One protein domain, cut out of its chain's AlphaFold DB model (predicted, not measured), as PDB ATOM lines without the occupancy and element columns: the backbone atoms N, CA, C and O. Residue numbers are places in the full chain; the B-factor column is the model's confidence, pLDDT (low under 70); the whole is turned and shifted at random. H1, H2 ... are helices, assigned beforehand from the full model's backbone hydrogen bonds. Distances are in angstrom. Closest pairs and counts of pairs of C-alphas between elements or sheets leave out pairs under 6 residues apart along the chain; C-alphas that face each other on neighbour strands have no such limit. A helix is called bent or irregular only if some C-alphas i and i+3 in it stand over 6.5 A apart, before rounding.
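This is residues 2 to 57 of the 127 residues of an uncharacterized protein of Candidatus Verstraetearchaeota archaeon (UniProt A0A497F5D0). Three short helices are spread out in a loose, open frame, and no helix touches another: H1, the longest, lies along one side, H2 lies on the other side, and the unnamed stretch of residues 33 to 46 runs back from H2 between them and out to H3. Residues 44 to 57, which hold H3, stick out at one end as an arm. The printed part has 56 residues with three named helices in the order H1, H2, H3 and no named strand, and its class is all helix. The whole is loose, with a radius of gyration of the C-alphas of 14.2 A, and only just flat, spanning 41 by 27 by 12 A.

H1 is the longest helix, residues 2 to 14, 19.1 A from first to last C-alpha; C-alpha 2 is at (39.745, 23.513, 42.641) and C-alpha 14 at (58.210, 25.402, 38.045). H2, residues 24 to 32, measures 12.2 A and begins with C-alpha 24 at (41.963, 40.012, 49.402). H3, residues 47 to 55, measures 12.5 A and ends with C-alpha 55 at (31.469, 13.820, 54.647).

H1 touches no helix. H1 and H2 are apart, with no C-alpha of the one within 8 A of the other, though they follow each other in the chain. By the same test H1 and H3 are apart, and H2 and H3 are apart. The N-to-C direction of H1 has an x component of 0.95, while that of H3 has a y component of -0.96. The direction of H2 has components of 0.62 in x, 0.48 in y and -0.63 in z. Residues 11 to 16, of which 11 to 14 belong to H1, stand free, and so do residues 44 to 57, of which 47 to 55 belong to H3. In H2 and H3 every O i to N i+4 pair is within hydrogen-bond range, and in H1 8 of 9 are. No helix is bent or irregular.

The C-alphas of Phe 33 and Arg 56 are the two farthest apart, at 41.9 A, and the first and last printed C-alphas, those of Phe 2 and Gly 57, are 15.3 A apart. Without the stretches that stand free, the body has 36 residues and spans 29 by 22 by 11 A. The printed part has no cut. The link from H1 to H2, 9 residues, is short; the link from H2 to H3, 14 residues, is long, and its C-alphas lie 5 to 19 A from the mean of all C-alphas. The mean pLDDT of the printed part of this model is 92.6, and residue 2 is the one printed residue under 70.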
ATOM      1  N   PHE A   2      38.677  23.342  41.637       65.12
ATOM      2  CA  PHE A   2      39.745  23.513  42.641       65.12
ATOM      3  C   PHE A   2      41.062  22.762  42.340       65.12
ATOM      4  O   PHE A   2      42.139  23.271  42.625       65.12
ATOM      5  N   ILE A   3      40.999  21.588  41.701       72.06
ATOM      6  CA  ILE A   3      42.199  20.841  41.267       72.06
ATOM      7  C   ILE A   3      43.035  21.639  40.252       72.06
ATOM      8  O   ILE A   3      44.261  21.572  40.287       72.06
ATOM      9  N   GLU A   4      42.389  22.427  39.388       84.31
ATOM     10  CA  GLU A   4      43.091  23.195  38.353       84.31
ATOM     11  C   GLU A   4      43.887  24.358  38.949       84.31
ATOM     12  O   GLU A   4      44.982  24.643  38.481       84.31
ATOM     13  N   VAL A   5      43.403  24.960  40.042       86.94
ATOM     14  CA  VAL A   5      44.135  26.011  40.770       86.94
ATOM     15  C   VAL A   5      45.456  25.462  41.301       86.94
ATOM     16  O   VAL A   5      46.504  26.061  41.094       86.94
ATOM     17  N   LYS A   6      45.427  24.270  41.911       87.62
ATOM     18  CA  LYS A   6      46.641  23.619  42.418       87.62
ATOM     19  C   LYS A   6      47.639  23.314  41.296       87.62
ATOM     20  O   LYS A   6      48.820  23.607  41.439       87.62
ATOM     21  N   ARG A   7      47.165  22.754  40.177       90.62
ATOM     22  CA  ARG A   7      48.010  22.462  39.006       90.62
ATOM     23  C   ARG A   7      48.633  23.729  38.426       90.62
ATOM     24  O   ARG A   7      49.801  23.721  38.054       90.62
ATOM     25  N   PHE A   8      47.864  24.813  38.373       91.44
ATOM     26  CA  PHE A   8      48.345  26.099  37.888       91.44
ATOM     27  C   PHE A   8      49.405  26.701  38.819       91.44
ATOM     28  O   PHE A   8      50.457  27.119  38.346       91.44
ATOM     29  N   GLU A   9      49.201  26.655  40.141       92.25
ATOM     30  CA  GLU A   9      50.224  27.065  41.114       92.25
ATOM     31  C   GLU A   9      51.522  26.252  40.981       92.25
ATOM     32  O   GLU A   9      52.615  26.809  41.071       92.25
ATOM     33  N   GLU A  10      51.423  24.934  40.781       92.75
ATOM     34  CA  GLU A  10      52.584  24.059  40.577       92.75
ATOM     35  C   GLU A  10      53.340  24.403  39.290       92.75
ATOM     36  O   GLU A  10      54.571  24.438  39.294       92.75
ATOM     37  N   LEU A  11      52.617  24.706  38.208       95.06
ATOM     38  CA  LEU A  11      53.207  25.158  36.951       95.06
ATOM     39  C   LEU A  11      53.944  26.490  37.131       95.06
ATOM     40  O   LEU A  11      55.114  26.582  36.782       95.06
ATOM     41  N   LEU A  12      53.318  27.485  37.763       94.88
ATOM     42  CA  LEU A  12      53.955  28.782  38.019       94.88
ATOM     43  C   LEU A  12      55.224  28.649  38.872       94.88
ATOM     44  O   LEU A  12      56.242  29.270  38.572       94.88
ATOM     45  N   LYS A  13      55.207  27.798  39.904       94.81
ATOM     46  CA  LYS A  13      56.409  27.528  40.710       94.81
ATOM     47  C   LYS A  13      57.538  26.924  39.876       94.81
ATOM     48  O   LYS A  13      58.692  27.293  40.077       94.81
ATOM     49  N   ARG A  14      57.220  26.010  38.952       96.62
ATOM     50  CA  ARG A  14      58.210  25.402  38.045       96.62
ATOM     51  C   ARG A  14      58.829  26.419  37.090       96.62
ATOM     52  O   ARG A  14      60.017  26.317  36.817       96.62
ATOM     53  N   GLU A  15      58.054  27.407  36.659       96.12
ATOM     54  CA  GLU A  15      58.524  28.533  35.841       96.12
ATOM     55  C   GLU A  15      59.281  29.605  36.660       96.12
ATOM     56  O   GLU A  15      59.688  30.632  36.126       96.12
ATOM     57  N   GLY A  16      59.493  29.388  37.965       96.25
ATOM     58  CA  GLY A  16      60.292  30.267  38.825       96.25
ATOM     59  C   GLY A  16      59.509  31.376  39.534       96.25
ATOM     60  O   GLY A  16      60.110  32.199  40.228       96.25
ATOM     61  N   PHE A  17      58.178  31.399  39.426       95.81
ATOM     62  CA  PHE A  17      57.358  32.366  40.154       95.81
ATOM     63  C   PHE A  17      57.293  32.040  41.650       95.81
ATOM     64  O   PHE A  17      57.149  30.888  42.072       95.81
ATOM     65  N   LYS A  18      57.337  33.089  42.479       95.38
ATOM     66  CA  LYS A  18      57.066  32.990  43.917       95.38
ATOM     67  C   LYS A  18      55.561  33.055  44.154       95.38
ATOM     68  O   LYS A  18      54.897  33.954  43.650       95.38
ATOM     69  N   ILE A  19      55.041  32.129  44.956       93.69
ATOM     70  CA  ILE A  19      53.625  32.083  45.339       93.69
ATOM     71  C   ILE A  19      53.498  32.427  46.825       93.69
ATOM     72  O   ILE A  19      54.083  31.740  47.666       93.69
ATOM     73  N   SER A  20      52.720  33.462  47.137       92.19
ATOM     74  CA  SER A  20      52.288  33.827  48.492       92.19
ATOM     75  C   SER A  20      50.762  33.729  48.614       92.19
ATOM     76  O   SER A  20      50.051  33.640  47.615       92.19
ATOM     77  N   TYR A  21      50.257  33.690  49.851       91.06
ATOM     78  CA  TYR A  21      48.824  33.601  50.147       91.06
ATOM     79  C   TYR A  21      48.450  34.757  51.059       91.06
ATOM     80  O   TYR A  21      48.856  34.771  52.220       91.06
ATOM     81  N   GLU A  22      47.655  35.682  50.539       90.88
ATOM     82  CA  GLU A  22      47.316  36.933  51.212       90.88
ATOM     83  C   GLU A  22      45.804  37.077  51.386       90.88
ATOM     84  O   GLU A  22      45.018  36.340  50.785       90.88
ATOM     85  N   THR A  23      45.385  38.012  52.242       88.75
ATOM     86  CA  THR A  23      43.978  38.439  52.266       88.75
ATOM     87  C   THR A  23      43.646  39.192  50.978       88.75
ATOM     88  O   THR A  23      44.546  39.669  50.290       88.75
ATOM     89  N   GLU A  24      42.365  39.313  50.630       89.75
ATOM     90  CA  GLU A  24      41.963  40.012  49.402       89.75
ATOM     91  C   GLU A  24      42.447  41.470  49.388       89.75
ATOM     92  O   GLU A  24      43.033  41.920  48.407       89.75
ATOM     93  N   SER A  25      42.294  42.192  50.501       89.50
ATOM     94  CA  SER A  25      42.750  43.581  50.620       89.50
ATOM     95  C   SER A  25      44.273  43.713  50.532       89.50
ATOM     96  O   SER A  25      44.775  44.632  49.874       89.50
ATOM     97  N   ASP A  26      45.015  42.789  51.146       90.50
ATOM     98  CA  ASP A  26      46.477  42.773  51.082       90.50
ATOM     99  C   ASP A  26      46.954  42.417  49.662       90.50
ATOM    100  O   ASP A  26      47.811  43.109  49.117       90.50
ATOM    101  N   ALA A  27      46.349  41.418  49.008       93.50
ATOM    102  CA  ALA A  27      46.670  41.030  47.633       93.50
ATOM    103  C   ALA A  27      46.444  42.183  46.647       93.50
ATOM    104  O   ALA A  27      47.312  42.475  45.824       93.50
ATOM    105  N   MET A  28      45.311  42.883  46.771       95.50
ATOM    106  CA  MET A  28      45.008  44.063  45.957       95.50
ATOM    107  C   MET A  28      46.008  45.196  46.199       95.50
ATOM    108  O   MET A  28      46.385  45.895  45.259       95.50
ATOM    109  N   SER A  29      46.472  45.367  47.439       95.12
ATOM    110  CA  SER A  29      47.507  46.350  47.769       95.12
ATOM    111  C   SER A  29      48.851  45.976  47.141       95.12
ATOM    112  O   SER A  29      49.486  46.824  46.524       95.12
ATOM    113  N   LEU A  30      49.265  44.709  47.230       95.75
ATOM    114  CA  LEU A  30      50.505  44.226  46.615       95.75
ATOM    115  C   LEU A  30      50.500  44.395  45.096       95.75
ATOM    116  O   LEU A  30      51.515  44.799  44.539       95.75
ATOM    117  N   LEU A  31      49.365  44.133  44.445       96.75
ATOM    118  CA  LEU A  31      49.217  44.352  43.009       96.75
ATOM    119  C   LEU A  31      49.277  45.847  42.674       96.75
ATOM    120  O   LEU A  31      49.958  46.241  41.737       96.75
ATOM    121  N   LYS A  32      48.606  46.693  43.465       97.12
ATOM    122  CA  LYS A  32      48.604  48.152  43.279       97.12
ATOM    123  C   LYS A  32      49.993  48.782  43.430       97.12
ATOM    124  O   LYS A  32      50.257  49.802  42.804       97.12
ATOM    125  N   PHE A  33      50.838  48.225  44.293       97.12
ATOM    126  CA  PHE A  33      52.199  48.707  44.546       97.12
ATOM    127  C   PHE A  33      53.271  47.931  43.763       97.12
ATOM    128  O   PHE A  33      54.442  47.992  44.133       97.12
ATOM    129  N   ASP A  34      52.881  47.182  42.724       95.62
ATOM    130  CA  ASP A  34      53.773  46.395  41.858       95.62
ATOM    131  C   ASP A  34      54.682  45.403  42.616       95.62
ATOM    132  O   ASP A  34      55.755  45.014  42.151       95.62
ATOM    133  N   VAL A  35      54.250  44.954  43.800       96.50
ATOM    134  CA  VAL A  35      54.959  43.948  44.611       96.50
ATOM    135  C   VAL A  35      54.640  42.532  44.127       96.50
ATOM    136  O   VAL A  35      55.472  41.631  44.253       96.50
ATOM    137  N   CYS A  36      53.449  42.317  43.559       96.25
ATOM    138  CA  CYS A  36      53.086  41.071  42.889       96.25
ATOM    139  C   CYS A  36      52.626  41.324  41.448       96.25
ATOM    140  O   CYS A  36      52.028  42.348  41.141       96.25
ATOM    141  N   SER A  37      52.905  40.367  40.559       95.62
ATOM    142  CA  SER A  37      52.582  40.489  39.130       95.62
ATOM    143  C   SER A  37      51.141  40.098  38.793       95.62
ATOM    144  O   SER A  37      50.627  40.482  37.749       95.62
ATOM    145  N   ALA A  38      50.510  39.275  39.633       95.25
ATOM    146  CA  ALA A  38      49.168  38.750  39.407       95.25
ATOM    147  C   ALA A  38      48.548  38.228  40.709       95.25
ATOM    148  O   ALA A  38      49.254  37.890  41.662       95.25
ATOM    149  N   ILE A  39      47.218  38.103  40.711       95.06
ATOM    150  CA  ILE A  39      46.430  37.518  41.800       95.06
ATOM    151  C   ILE A  39      45.629  36.337  41.246       95.06
ATOM    152  O   ILE A  39      44.988  36.448  40.202       95.06
ATOM    153  N   ILE A  40      45.622  35.217  41.973       92.69
ATOM    154  CA  ILE A  40      44.720  34.090  41.717       92.69
ATOM    155  C   ILE A  40      43.564  34.177  42.717       92.69
ATOM    156  O   ILE A  40      43.711  33.819  43.884       92.69
ATOM    157  N   GLY A  41      42.413  34.671  42.261       89.81
ATOM    158  CA  GLY A  41      41.179  34.701  43.046       89.81
ATOM    159  C   GLY A  41      40.352  33.435  42.832       89.81
ATOM    160  O   GLY A  41      40.109  33.036  41.693       89.81
ATOM    161  N   VAL A  42      39.890  32.808  43.915       85.88
ATOM    162  CA  VAL A  42      38.961  31.668  43.863       85.88
ATOM    163  C   VAL A  42      37.662  32.017  44.589       85.88
ATOM    164  O   VAL A  42      37.708  32.743  45.583       85.88
ATOM    165  N   PRO A  43      36.501  31.505  44.142       87.06
ATOM    166  CA  PRO A  43      35.245  31.734  44.845       87.06
ATOM    167  C   PRO A  43      35.309  31.263  46.299       87.06
ATOM    168  O   PRO A  43      35.844  30.186  46.588       87.06
ATOM    169  N   CYS A  44      34.712  32.041  47.203       89.25
ATOM    170  CA  CYS A  44      34.581  31.655  48.603       89.25
ATOM    171  C   CYS A  44      33.754  30.366  48.722       89.25
ATOM    172  O   CYS A  44      32.684  30.234  48.124       89.25
ATOM    173  N   ILE A  45      34.261  29.404  49.493       91.94
ATOM    174  CA  ILE A  45      33.609  28.111  49.697       91.94
ATOM    175  C   ILE A  45      32.711  28.219  50.934       91.94
ATOM    176  O   ILE A  45      33.235  28.430  52.032       91.94
ATOM    177  N   PRO A  46      31.383  28.058  50.801       94.12
ATOM    178  CA  PRO A  46      30.479  28.161  51.939       94.12
ATOM    179  C   PRO A  46      30.686  26.996  52.917       94.12
ATOM    180  O   PRO A  46      31.104  25.900  52.522       94.12
ATOM    181  N   LYS A  47      30.388  27.218  54.205       95.00
ATOM    182  CA  LYS A  47      30.630  26.240  55.284       95.00
ATOM    183  C   LYS A  47      29.917  24.917  55.017       95.00
ATOM    184  O   LYS A  47      30.496  23.852  55.210       95.00
ATOM    185  N   GLU A  48      28.698  24.990  54.500       96.81
ATOM    186  CA  GLU A  48      27.859  23.845  54.154       96.81
ATOM    187  C   GLU A  48      28.550  22.983  53.096       96.81
ATOM    188  O   GLU A  48      28.559  21.756  53.193       96.81
ATOM    189  N   LYS A  49      29.225  23.618  52.125       94.50
ATOM    190  CA  LYS A  49      29.980  22.907  51.092       94.50
ATOM    191  C   LYS A  49      31.240  22.253  51.645       94.50
ATOM    192  O   LYS A  49      31.579  21.151  51.220       94.50
ATOM    193  N   VAL A  50      31.928  22.909  52.583       95.19
ATOM    194  CA  VAL A  50      33.089  22.320  53.271       95.19
ATOM    195  C   VAL A  50      32.673  21.043  54.007       95.19
ATOM    196  O   VAL A  50      33.314  20.008  53.831       95.19
ATOM    197  N   VAL A  51      31.566  21.091  54.756       96.38
ATOM    198  CA  VAL A  51      31.013  19.930  55.476       96.38
ATOM    199  C   VAL A  51      30.576  18.828  54.504       96.38
ATOM    200  O   VAL A  51      30.965  17.675  54.676       96.38
ATOM    201  N   GLU A  52      29.834  19.170  53.444       97.12
ATOM    202  CA  GLU A  52      29.395  18.225  52.405       97.12
ATOM    203  C   GLU A  52      30.579  17.480  51.765       97.12
ATOM    204  O   GLU A  52      30.524  16.265  51.569       97.12
ATOM    205  N   LEU A  53      31.655  18.197  51.420       94.56
ATOM    206  CA  LEU A  53      32.844  17.604  50.804       94.56
ATOM    207  C   LEU A  53      33.583  16.675  51.770       94.56
ATOM    208  O   LEU A  53      33.958  15.572  51.365       94.56
ATOM    209  N   ALA A  54      33.734  17.083  53.033       94.75
ATOM    210  CA  ALA A  54      34.389  16.283  54.064       94.75
ATOM    211  C   ALA A  54      33.640  14.967  54.331       94.75
ATOM    212  O   ALA A  54      34.256  13.903  54.322       94.75
ATOM    213  N   LEU A  55      32.309  15.014  54.463       97.12
ATOM    214  CA  LEU A  55      31.469  13.820  54.647       97.12
ATOM    215  C   LEU A  55      31.531  12.852  53.455       97.12
ATOM    216  O   LEU A  55      31.293  11.659  53.608       97.12
ATOM    217  N   ARG A  56      31.877  13.352  52.264       96.88
ATOM    218  CA  ARG A  56      32.087  12.548  51.048       96.88
ATOM    219  C   ARG A  56      33.530  12.064  50.873       96.88
ATOM    220  O   ARG A  56      33.855  11.549  49.804       96.88
ATOM    221  N   GLY A  57      34.409  12.281  51.853       95.19
ATOM    222  CA  GLY A  57      35.826  11.915  51.770       95.19
ATOM    223  C   GLY A  57      36.618  12.711  50.725       95.19
ATOM    224  O   GLY A  57      37.673  12.266  50.278       95.19
TER     225      GLY A  57